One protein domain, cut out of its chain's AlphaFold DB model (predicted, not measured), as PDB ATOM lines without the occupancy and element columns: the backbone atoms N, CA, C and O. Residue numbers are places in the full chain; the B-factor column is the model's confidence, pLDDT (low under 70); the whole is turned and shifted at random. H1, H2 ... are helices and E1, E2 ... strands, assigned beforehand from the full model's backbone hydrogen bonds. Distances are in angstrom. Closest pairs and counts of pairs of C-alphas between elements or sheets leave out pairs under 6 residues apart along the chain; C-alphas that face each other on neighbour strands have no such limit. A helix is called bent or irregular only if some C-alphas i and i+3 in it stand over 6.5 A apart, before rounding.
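AT A GLANCE: This is residues 241 to 258 and 282 to 340 of the 352 residues of the protein "PUA_3 domain-containing protein" of Eimeria acervulina (UniProt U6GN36). A twisted sheet of four strands has two long helices over one face, and its other face is bare. H3 covers the inner strands E2 and E3, while H1 runs over the edge strand E1; the short H2 sits at the end of E1. The printed part has 77 residues with three named helices and four named strands, in the order H1 E1 H2 E2 E3 H3 E4; the sheet runs E1 E2 E3 E4 and is mixed, and the class is mixed, helices and strands. The whole is compact, with a radius of gyration of the C-alphas of 11.2 A and spans of 32 by 22 by 17 A.

IN THESE COORDINATES: H1 is residues 241 to 258, 26.2 A long, and its C-alpha 241 is at (-19.049, -39.534, -26.292). After the cut come E1, residues 283 to 288, 13.9 A, and H2, residues 289 to 292, 5.8 A. E2, residues 297 to 302, 16.9 A, and E3, residues 305 to 310, 16.8 A, form a hairpin. H3 is residues 313 to 330, 23.6 A, with C-alpha 313 at (-8.872, -25.553, -31.386). H3 is irregular, with C-alphas 317 and 320 7.9 A apart, and has a kink of 65 degrees near residue 320. E4, residues 334 to 339, 16.6 A, ends at C-alpha 339, (-0.747, -29.307, -31.039).

HOW THE PARTS SIT: E1 and E2 are antiparallel at 171 degrees, with N 286 and O 299 2.8 A apart, within hydrogen-bond range. E2 and E3 are antiparallel at 165 degrees, with N 300 and O 307 at 3.0 A. E3 and E4 are parallel at 16 degrees, with N 308 and O 336 at 2.9 A. E3, H3 and E4 make a strand-helix-strand unit, two parallel neighbour strands with a helix between them in the chain, and its crossover is right-handed. H3 on one face of the sheet makes two layers, helix over strands; its height over the sheet is 8.3 A, and it runs along the strands, at 14 degrees to E3 on the local plane. The closest C-alphas of E3 and H3 are those of Leu 310 and Met 316, 6.9 A. H1 is on the same face, over E1 at a height of 6.9 A, and only just along the strands, at 28 degrees to E1 on the local plane; their closest C-alphas are those of Val 250 and Ala 286, 4.8 A. With residues 243 to 250 alone H1 touches H3, at a steep tilt of 48 degrees, the same way; the closest C-alphas are those of Arg 247 and Thr 329, 7.0 A. H2 only grazes the sheet and only just touches H1, with 3 pairs of C-alphas within 8 A, the closest those of Ala 249 and Asp 292, 5.7 A. In H1 every O i to N i+4 pair is within hydrogen-bond range, in H3 10 of 14, and H2 is too short for such a pair.

THE WHOLE: The C-alphas farthest apart are those of Ala 258 and Gln 313, 33.0 A. Residues 259 to 281 are not printed, and C-alphas 258 and 282 are 10.3 A apart across this cut. Of the links printed whole, none is long. The mean pLDDT of the printed part is 96.3, and no printed residue is under 70.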
ATOM      1  N   LEU A 241     -18.848 -39.433 -24.847       95.88
ATOM      2  CA  LEU A 241     -19.049 -39.534 -26.292       95.88
ATOM      3  C   LEU A 241     -17.709 -39.594 -27.047       95.88
ATOM      4  O   LEU A 241     -17.525 -40.462 -27.901       95.88
ATOM      5  N   LEU A 242     -16.759 -38.718 -26.702       96.94
ATOM      6  CA  LEU A 242     -15.419 -38.709 -27.297       96.94
ATOM      7  C   LEU A 242     -14.636 -39.992 -26.973       96.94
ATOM      8  O   LEU A 242     -14.029 -40.568 -27.875       96.94
ATOM      9  N   CYS A 243     -14.693 -40.485 -25.729       97.69
ATOM     10  CA  CYS A 243     -14.086 -41.765 -25.346       97.69
ATOM     11  C   CYS A 243     -14.625 -42.937 -26.172       97.69
ATOM     12  O   CYS A 243     -13.849 -43.750 -26.674       97.69
ATOM     13  N   ASP A 244     -15.949 -43.031 -26.304       96.81
ATOM     14  CA  ASP A 244     -16.607 -44.128 -27.014       96.81
ATOM     15  C   ASP A 244     -16.216 -44.120 -28.502       96.81
ATOM     16  O   ASP A 244     -15.849 -45.161 -29.053       96.81
ATOM     17  N   ARG A 245     -16.194 -42.938 -29.136       97.19
ATOM     18  CA  ARG A 245     -15.731 -42.761 -30.525       97.19
ATOM     19  C   ARG A 245     -14.261 -43.136 -30.697       97.19
ATOM     20  O   ARG A 245     -13.931 -43.867 -31.625       97.19
ATOM     21  N   PHE A 246     -13.395 -42.699 -29.785       98.38
ATOM     22  CA  PHE A 246     -11.962 -42.991 -29.836       98.38
ATOM     23  C   PHE A 246     -11.681 -44.486 -29.734       98.38
ATOM     24  O   PHE A 246     -10.991 -45.047 -30.584       98.38
ATOM     25  N   ARG A 247     -12.272 -45.165 -28.747       98.00
ATOM     26  CA  ARG A 247     -12.118 -46.618 -28.598       98.00
ATOM     27  C   ARG A 247     -12.649 -47.368 -29.819       98.00
ATOM     28  O   ARG A 247     -11.997 -48.300 -30.286       98.00
ATOM     29  N   ALA A 248     -13.793 -46.945 -30.363       97.19
ATOM     30  CA  ALA A 248     -14.358 -47.540 -31.570       97.19
ATOM     31  C   ALA A 248     -13.432 -47.368 -32.789       97.19
ATOM     32  O   ALA A 248     -13.236 -48.331 -33.531       97.19
ATOM     33  N   ALA A 249     -12.827 -46.190 -32.967       97.88
ATOM     34  CA  ALA A 249     -11.886 -45.901 -34.050       97.88
ATOM     35  C   ALA A 249     -10.652 -46.815 -33.991       97.88
ATOM     36  O   ALA A 249     -10.378 -47.562 -34.936       97.88
ATOM     37  N   VAL A 250      -9.982 -46.841 -32.832       97.69
ATOM     38  CA  VAL A 250      -8.786 -47.666 -32.598       97.69
ATOM     39  C   VAL A 250      -9.093 -49.146 -32.827       97.69
ATOM     40  O   VAL A 250      -8.346 -49.834 -33.527       97.69
ATOM     41  N   TYR A 251     -10.214 -49.636 -32.288       96.94
ATOM     42  CA  TYR A 251     -10.646 -51.022 -32.466       96.94
ATOM     43  C   TYR A 251     -10.873 -51.367 -33.946       96.94
ATOM     44  O   TYR A 251     -10.326 -52.355 -34.444       96.94
ATOM     45  N   CYS A 252     -11.617 -50.529 -34.676       95.62
ATOM     46  CA  CYS A 252     -11.892 -50.740 -36.097       95.62
ATOM     47  C   CYS A 252     -10.613 -50.772 -36.944       95.62
ATOM     48  O   CYS A 252     -10.492 -51.601 -37.848       95.62
ATOM     49  N   ARG A 253      -9.651 -49.882 -36.672       95.38
ATOM     50  CA  ARG A 253      -8.387 -49.809 -37.423       95.38
ATOM     51  C   ARG A 253      -7.475 -50.992 -37.117       95.38
ATOM     52  O   ARG A 253      -6.947 -51.586 -38.054       95.38
ATOM     53  N   ARG A 254      -7.381 -51.408 -35.851       93.94
ATOM     54  CA  ARG A 254      -6.598 -52.587 -35.445       93.94
ATOM     55  C   ARG A 254      -7.074 -53.860 -36.148       93.94
ATOM     56  O   ARG A 254      -6.248 -54.623 -36.641       93.94
ATOM     57  N   LEU A 255      -8.391 -54.058 -36.266       91.38
ATOM     58  CA  LEU A 255      -8.950 -55.193 -37.010       91.38
ATOM     59  C   LEU A 255      -8.551 -55.182 -38.495       91.38
ATOM     60  O   LEU A 255      -8.264 -56.235 -39.060       91.38
ATOM     61  N   ARG A 256      -8.496 -54.002 -39.128       90.56
ATOM     62  CA  ARG A 256      -8.076 -53.870 -40.534       90.56
ATOM     63  C   ARG A 256      -6.583 -54.124 -40.721       90.56
ATOM     64  O   ARG A 256      -6.214 -54.748 -41.711       90.56
ATOM     65  N   SER A 257      -5.748 -53.670 -39.787       87.25
ATOM     66  CA  SER A 257      -4.301 -53.909 -39.836       87.25
ATOM     67  C   SER A 257      -3.967 -55.393 -39.660       87.25
ATOM     68  O   SER A 257      -3.184 -55.933 -40.434       87.25
ATOM     69  N   ALA A 258      -4.623 -56.077 -38.716       85.25
ATOM     70  CA  ALA A 258      -4.405 -57.506 -38.467       85.25
ATOM     71  C   ALA A 258      -4.886 -58.411 -39.617       85.25
ATOM     72  O   ALA A 258      -4.368 -59.507 -39.807       85.25
ATOM     73  N   ASP A 282       5.593 -51.953 -37.263       89.19
ATOM     74  CA  ASP A 282       4.178 -51.923 -37.623       89.19
ATOM     75  C   ASP A 282       3.691 -50.464 -37.632       89.19
ATOM     76  O   ASP A 282       3.652 -49.806 -36.589       89.19
ATOM     77  N   VAL A 283       3.400 -49.928 -38.822       94.69
ATOM     78  CA  VAL A 283       2.938 -48.545 -39.009       94.69
ATOM     79  C   VAL A 283       1.478 -48.545 -39.428       94.69
ATOM     80  O   VAL A 283       1.118 -49.076 -40.480       94.69
ATOM     81  N   TRP A 284       0.633 -47.883 -38.640       95.94
ATOM     82  CA  TRP A 284      -0.792 -47.755 -38.934       95.94
ATOM     83  C   TRP A 284      -1.401 -46.505 -38.298       95.94
ATOM     84  O   TRP A 284      -0.891 -45.954 -37.325       95.94
ATOM     85  N   ARG A 285      -2.530 -46.054 -38.852       97.56
ATOM     86  CA  ARG A 285      -3.326 -44.956 -38.292       97.56
ATOM     87  C   ARG A 285      -4.424 -45.507 -37.396       97.56
ATOM     88  O   ARG A 285      -5.309 -46.214 -37.879       97.56
ATOM     89  N   ALA A 286      -4.369 -45.160 -36.116       97.81
ATOM     90  CA  ALA A 286      -5.332 -45.583 -35.111       97.81
ATOM     91  C   ALA A 286      -6.588 -44.707 -35.071       97.81
ATOM     92  O   ALA A 286      -7.672 -45.232 -34.832       97.81
ATOM     93  N   VAL A 287      -6.447 -43.405 -35.342       98.38
ATOM     94  CA  VAL A 287      -7.558 -42.441 -35.418       98.38
ATOM     95  C   VAL A 287      -7.322 -41.470 -36.576       98.38
ATOM     96  O   VAL A 287      -6.208 -40.974 -36.742       98.38
ATOM     97  N   ASP A 288      -8.365 -41.203 -37.361       97.62
ATOM     98  CA  ASP A 288      -8.352 -40.453 -38.623       97.62
ATOM     99  C   ASP A 288      -9.350 -39.281 -38.610       97.62
ATOM    100  O   ASP A 288     -10.172 -39.114 -39.514       97.62
ATOM    101  N   GLY A 289      -9.304 -38.480 -37.543       97.25
ATOM    102  CA  GLY A 289     -10.019 -37.213 -37.447       97.25
ATOM    103  C   GLY A 289     -11.525 -37.337 -37.659       97.25
ATOM    104  O   GLY A 289     -12.236 -38.115 -37.016       97.25
ATOM    105  N   GLU A 290     -12.022 -36.543 -38.602       96.06
ATOM    106  CA  GLU A 290     -13.420 -36.488 -39.007       96.06
ATOM    107  C   GLU A 290     -13.978 -37.833 -39.479       96.06
ATOM    108  O   GLU A 290     -15.158 -38.102 -39.247       96.06
ATOM    109  N   ALA A 291     -13.165 -38.686 -40.115       95.56
ATOM    110  CA  ALA A 291     -13.631 -39.974 -40.636       95.56
ATOM    111  C   ALA A 291     -14.088 -40.921 -39.515       95.56
ATOM    112  O   ALA A 291     -14.975 -41.749 -39.726       95.56
ATOM    113  N   ASP A 292     -13.528 -40.747 -38.317       97.25
ATOM    114  CA  ASP A 292     -13.862 -41.515 -37.121       97.25
ATOM    115  C   ASP A 292     -14.804 -40.743 -36.165       97.25
ATOM    116  O   ASP A 292     -15.102 -41.197 -35.058       97.25
ATOM    117  N   GLY A 293     -15.310 -39.577 -36.588       96.19
ATOM    118  CA  GLY A 293     -16.179 -38.720 -35.775       96.19
ATOM    119  C   GLY A 293     -15.448 -37.997 -34.640       96.19
ATOM    120  O   GLY A 293     -16.075 -37.609 -33.655       96.19
ATOM    121  N   LEU A 294     -14.129 -37.829 -34.762       97.56
ATOM    122  CA  LEU A 294     -13.265 -37.147 -33.799       97.56
ATOM    123  C   LEU A 294     -12.579 -35.950 -34.466       97.56
ATOM    124  O   LEU A 294     -11.396 -36.005 -34.805       97.56
ATOM    125  N   PRO A 295     -13.317 -34.857 -34.702       95.69
ATOM    126  CA  PRO A 295     -12.840 -33.765 -35.535       95.69
ATOM    127  C   PRO A 295     -11.540 -33.144 -35.013       95.69
ATOM    128  O   PRO A 295     -11.485 -32.635 -33.894       95.69
ATOM    129  N   GLY A 296     -10.503 -33.145 -35.853       96.12
ATOM    130  CA  GLY A 296      -9.187 -32.602 -35.518       96.12
ATOM    131  C   GLY A 296      -8.335 -33.458 -34.573       96.12
ATOM    132  O   GLY A 296      -7.415 -32.915 -33.964       96.12
ATOM    133  N   VAL A 297      -8.628 -34.756 -34.425       98.12
ATOM    134  CA  VAL A 297      -7.831 -35.706 -33.629       98.12
ATOM    135  C   VAL A 297      -7.283 -36.807 -34.527       98.12
ATOM    136  O   VAL A 297      -8.040 -37.564 -35.122       98.12
ATOM    137  N   GLU A 298      -5.966 -36.955 -34.582       98.50
ATOM    138  CA  GLU A 298      -5.313 -38.035 -35.323       98.50
ATOM    139  C   GLU A 298      -4.347 -38.790 -34.418       98.50
ATOM    140  O   GLU A 298      -3.680 -38.187 -33.574       98.50
ATOM    141  N   VAL A 299      -4.225 -40.100 -34.626       98.50
ATOM    142  CA  VAL A 299      -3.224 -40.925 -33.943       98.50
ATOM    143  C   VAL A 299      -2.561 -41.839 -34.957       98.50
ATOM    144  O   VAL A 299      -3.212 -42.724 -35.508       98.50
ATOM    145  N   ASP A 300      -1.263 -41.645 -35.168       98.31
ATOM    146  CA  ASP A 300      -0.429 -42.539 -35.972       98.31
ATOM    147  C   ASP A 300       0.481 -43.361 -35.051       98.31
ATOM    148  O   ASP A 300       1.105 -42.817 -34.139       98.31
ATOM    149  N   VAL A 301       0.562 -44.666 -35.293       97.50
ATOM    150  CA  VAL A 301       1.353 -45.630 -34.520       97.50
ATOM    151  C   VAL A 301       2.535 -46.095 -35.364       97.50
ATOM    152  O   VAL A 301       2.371 -46.400 -36.543       97.50
ATOM    153  N   TYR A 302       3.717 -46.128 -34.754       96.44
ATOM    154  CA  TYR A 302       4.998 -46.495 -35.356       96.44
ATOM    155  C   TYR A 302       5.710 -47.507 -34.450       96.44
ATOM    156  O   TYR A 302       6.539 -47.141 -33.612       96.44
ATOM    157  N   GLY A 303       5.367 -48.789 -34.581       94.25
ATOM    158  CA  GLY A 303       5.838 -49.837 -33.679       94.25
ATOM    159  C   GLY A 303       5.392 -49.560 -32.242       94.25
ATOM    160  O   GLY A 303       4.199 -49.522 -31.958       94.25
ATOM    161  N   SER A 304       6.344 -49.335 -31.335       95.25
ATOM    162  CA  SER A 304       6.053 -49.004 -29.933       95.25
ATOM    163  C   SER A 304       5.845 -47.506 -29.674       95.25
ATOM    164  O   SER A 304       5.546 -47.115 -28.548       95.25
ATOM    165  N   ALA A 305       6.010 -46.642 -30.678       97.31
ATOM    166  CA  ALA A 305       5.778 -45.207 -30.549       97.31
ATOM    167  C   ALA A 305       4.415 -44.799 -31.127       97.31
ATOM    168  O   ALA A 305       3.908 -45.424 -32.054       97.31
ATOM    169  N   ALA A 306       3.842 -43.706 -30.624       98.00
ATOM    170  CA  ALA A 306       2.641 -43.093 -31.181       98.00
ATOM    171  C   ALA A 306       2.776 -41.569 -31.276       98.00
ATOM    172  O   ALA A 306       3.443 -40.928 -30.457       98.00
ATOM    173  N   VAL A 307       2.114 -40.987 -32.272       98.31
ATOM    174  CA  VAL A 307       2.004 -39.542 -32.482       98.31
ATOM    175  C   VAL A 307       0.530 -39.154 -32.428       98.31
ATOM    176  O   VAL A 307      -0.228 -39.498 -33.332       98.31
ATOM    177  N   LEU A 308       0.138 -38.421 -31.386       98.56
ATOM    178  CA  LEU A 308      -1.184 -37.808 -31.247       98.56
ATOM    179  C   LEU A 308      -1.138 -36.386 -31.817       98.56
ATOM    180  O   LEU A 308      -0.383 -35.553 -31.312       98.56
ATOM    181  N   ARG A 309      -1.953 -36.078 -32.830       98.06
ATOM    182  CA  ARG A 309      -2.105 -34.715 -33.365       98.06
ATOM    183  C   ARG A 309      -3.470 -34.143 -33.015       98.06
ATOM    184  O   ARG A 309      -4.492 -34.772 -33.268       98.06
ATOM    185  N   LEU A 310      -3.467 -32.922 -32.485       97.00
ATOM    186  CA  LEU A 310      -4.657 -32.126 -32.192       97.00
ATOM    187  C   LEU A 310      -4.647 -30.882 -33.088       97.00
ATOM    188  O   LEU A 310      -3.939 -29.907 -32.818       97.00
ATOM    189  N   SER A 311      -5.394 -30.950 -34.189       95.12
ATOM    190  CA  SER A 311      -5.396 -29.950 -35.264       95.12
ATOM    191  C   SER A 311      -6.580 -28.978 -35.221       95.12
ATOM    192  O   SER A 311      -6.589 -28.009 -35.976       95.12
ATOM    193  N   SER A 312      -7.551 -29.181 -34.324       93.62
ATOM    194  CA  SER A 312      -8.664 -28.248 -34.102       93.62
ATOM    195  C   SER A 312      -8.562 -27.577 -32.734       93.62
ATOM    196  O   SER A 312      -8.358 -28.245 -31.719       93.62
ATOM    197  N   GLN A 313      -8.791 -26.263 -32.671       92.88
ATOM    198  CA  GLN A 313      -8.872 -25.553 -31.386       92.88
ATOM    199  C   GLN A 313     -10.021 -26.075 -30.510       92.88
ATOM    200  O   GLN A 313      -9.915 -26.084 -29.286       92.88
ATOM    201  N   SER A 314     -11.096 -26.579 -31.126       94.75
ATOM    202  CA  SER A 314     -12.274 -27.093 -30.420       94.75
ATOM    203  C   SER A 314     -12.004 -28.351 -29.584       94.75
ATOM    204  O   SER A 314     -12.749 -28.632 -28.652       94.75
ATOM    205  N   VAL A 315     -10.941 -29.110 -29.871       95.75
ATOM    206  CA  VAL A 315     -10.588 -30.316 -29.095       95.75
ATOM    207  C   VAL A 315      -9.517 -30.064 -28.040       95.75
ATOM    208  O   VAL A 315      -9.250 -30.941 -27.220       95.75
ATOM    209  N   MET A 316      -8.923 -28.868 -28.001       94.50
ATOM    210  CA  MET A 316      -7.796 -28.568 -27.114       94.50
ATOM    211  C   MET A 316      -8.155 -28.659 -25.628       94.50
ATOM    212  O   MET A 316      -7.333 -29.105 -24.831       94.50
ATOM    213  N   GLN A 317      -9.393 -28.329 -25.254       94.50
ATOM    214  CA  GLN A 317      -9.883 -28.499 -23.879       94.50
ATOM    215  C   GLN A 317     -10.014 -29.973 -23.448       94.50
ATOM    216  O   GLN A 317     -10.176 -30.261 -22.268       94.50
ATOM    217  N   HIS A 318      -9.939 -30.909 -24.399       96.38
ATOM    218  CA  HIS A 318      -9.980 -32.353 -24.175       96.38
ATOM    219  C   HIS A 318      -8.615 -33.017 -24.424       96.38
ATOM    220  O   HIS A 318      -8.541 -34.234 -24.571       96.38
ATOM    221  N   LYS A 319      -7.523 -32.241 -24.478       97.19
ATOM    222  CA  LYS A 319      -6.170 -32.752 -24.741       97.19
ATOM    223  C   LYS A 319      -5.780 -33.893 -23.799       97.19
ATOM    224  O   LYS A 319      -5.369 -34.948 -24.275       97.19
ATOM    225  N   ASP A 320      -5.923 -33.689 -22.492       97.81
ATOM    226  CA  ASP A 320      -5.491 -34.676 -21.494       97.81
ATOM    227  C   ASP A 320      -6.312 -35.967 -21.597       97.81
ATOM    228  O   ASP A 320      -5.752 -37.059 -21.554       97.81
ATOM    229  N   LEU A 321      -7.612 -35.845 -21.898       97.75
ATOM    230  CA  LEU A 321      -8.482 -36.987 -22.181       97.75
ATOM    231  C   LEU A 321      -7.940 -37.845 -23.336       97.75
ATOM    232  O   LEU A 321      -7.877 -39.065 -23.220       97.75
ATOM    233  N   PHE A 322      -7.529 -37.229 -24.450       98.38
ATOM    234  CA  PHE A 322      -6.984 -37.967 -25.594       98.38
ATOM    235  C   PHE A 322      -5.595 -38.551 -25.328       98.38
ATOM    236  O   PHE A 322      -5.280 -39.623 -25.850       98.38
ATOM    237  N   ILE A 323      -4.770 -37.893 -24.510       98.50
ATOM    238  CA  ILE A 323      -3.487 -38.448 -24.061       98.50
ATOM    239  C   ILE A 323      -3.728 -39.730 -23.261       98.50
ATOM    240  O   ILE A 323      -3.109 -40.754 -23.556       98.50
ATOM    241  N   ASP A 324      -4.648 -39.690 -22.298       98.44
ATOM    242  CA  ASP A 324      -4.976 -40.839 -21.454       98.44
ATOM    243  C   ASP A 324      -5.582 -41.979 -22.276       98.44
ATOM    244  O   ASP A 324      -5.135 -43.120 -22.162       98.44
ATOM    245  N   LEU A 325      -6.509 -41.676 -23.189       98.38
ATOM    246  CA  LEU A 325      -7.083 -42.668 -24.102       98.38
ATOM    247  C   LEU A 325      -6.036 -43.292 -25.030       98.38
ATOM    248  O   LEU A 325      -6.095 -44.491 -25.301       98.38
ATOM    249  N   THR A 326      -5.072 -42.509 -25.518       98.44
ATOM    250  CA  THR A 326      -3.993 -43.035 -26.366       98.44
ATOM    251  C   THR A 326      -3.125 -44.007 -25.573       98.44
ATOM    252  O   THR A 326      -2.853 -45.106 -26.047       98.44
ATOM    253  N   LYS A 327      -2.749 -43.649 -24.338       98.25
ATOM    254  CA  LYS A 327      -2.008 -44.546 -23.442       98.25
ATOM    255  C   LYS A 327      -2.799 -45.813 -23.120       98.25
ATOM    256  O   LYS A 327      -2.253 -46.898 -23.220       98.25
ATOM    257  N   GLU A 328      -4.084 -45.679 -22.799       98.12
ATOM    258  CA  GLU A 328      -4.963 -46.803 -22.455       98.12
ATOM    259  C   GLU A 328      -5.136 -47.790 -23.618       98.12
ATOM    260  O   GLU A 328      -5.109 -49.002 -23.421       98.12
ATOM    261  N   THR A 329      -5.365 -47.288 -24.832       97.88
ATOM    262  CA  THR A 329      -5.829 -48.127 -25.954       97.88
ATOM    263  C   THR A 329      -4.714 -48.578 -26.892       97.88
ATOM    264  O   THR A 329      -4.812 -49.664 -27.476       97.88
ATOM    265  N   VAL A 330      -3.675 -47.757 -27.066       97.56
ATOM    266  CA  VAL A 330      -2.523 -48.045 -27.933       97.56
ATOM    267  C   VAL A 330      -1.354 -48.611 -27.128       97.56
ATOM    268  O   VAL A 330      -0.617 -49.419 -27.680       97.56
ATOM    269  N   ASP A 331      -1.219 -48.231 -25.852       97.56
ATOM    270  CA  ASP A 331      -0.108 -48.605 -24.963       97.56
ATOM    271  C   ASP A 331       1.295 -48.350 -25.567       97.56
ATOM    272  O   ASP A 331       2.120 -49.260 -25.672       97.56
ATOM    273  N   PRO A 332       1.590 -47.119 -26.039       97.44
ATOM    274  CA  PRO A 332       2.884 -46.826 -26.639       97.44
ATOM    275  C   PRO A 332       3.972 -46.665 -25.565       97.44
ATOM    276  O   PRO A 332       3.782 -45.978 -24.559       97.44
ATOM    277  N   SER A 333       5.177 -47.173 -25.836       97.50
ATOM    278  CA  SER A 333       6.377 -46.889 -25.038       97.50
ATOM    279  C   SER A 333       6.796 -45.419 -25.121       97.50
ATOM    280  O   SER A 333       7.481 -44.900 -24.243       97.50
ATOM    281  N   THR A 334       6.442 -44.738 -26.213       97.94
ATOM    282  CA  THR A 334       6.761 -43.325 -26.440       97.94
ATOM    283  C   THR A 334       5.588 -42.629 -27.110       97.94
ATOM    284  O   THR A 334       5.158 -43.032 -28.186       97.94
ATOM    285  N   LEU A 335       5.090 -41.557 -26.494       98.31
ATOM    286  CA  LEU A 335       3.998 -40.749 -27.029       98.31
ATOM    287  C   LEU A 335       4.493 -39.336 -27.343       98.31
ATOM    288  O   LEU A 335       4.883 -38.596 -26.442       98.31
ATOM    289  N   SER A 336       4.442 -38.956 -28.618       98.25
ATOM    290  CA  SER A 336       4.626 -37.574 -29.066       98.25
ATOM    291  C   SER A 336       3.265 -36.907 -29.237       98.25
ATOM    292  O   SER A 336       2.355 -37.494 -29.821       98.25
ATOM    293  N   VAL A 337       3.116 -35.678 -28.743       98.12
ATOM    294  CA  VAL A 337       1.877 -34.901 -28.868       98.12
ATOM    295  C   VAL A 337       2.157 -33.647 -29.684       98.12
ATOM    296  O   VAL A 337       2.993 -32.829 -29.309       98.12
ATOM    297  N   GLN A 338       1.442 -33.488 -30.794       97.44
ATOM    298  CA  GLN A 338       1.525 -32.327 -31.672       97.44
ATOM    299  C   GLN A 338       0.243 -31.507 -31.546       97.44
ATOM    300  O   GLN A 338      -0.854 -32.007 -31.788       97.44
ATOM    301  N   THR A 339       0.377 -30.239 -31.175       95.38
ATOM    302  CA  THR A 339      -0.747 -29.307 -31.039       95.38
ATOM    303  C   THR A 339      -0.586 -28.143 -31.999       95.38
ATOM    304  O   THR A 339       0.525 -27.684 -32.271       95.38
ATOM    305  N   LEU A 340      -1.703 -27.634 -32.508       86.19
ATOM    306  CA  LEU A 340      -1.690 -26.473 -33.387       86.19
ATOM    307  C   LEU A 340      -1.499 -25.190 -32.556       86.19
ATOM    308  O   LEU A 340      -2.422 -24.702 -31.912       86.19
TER     309      LEU A 340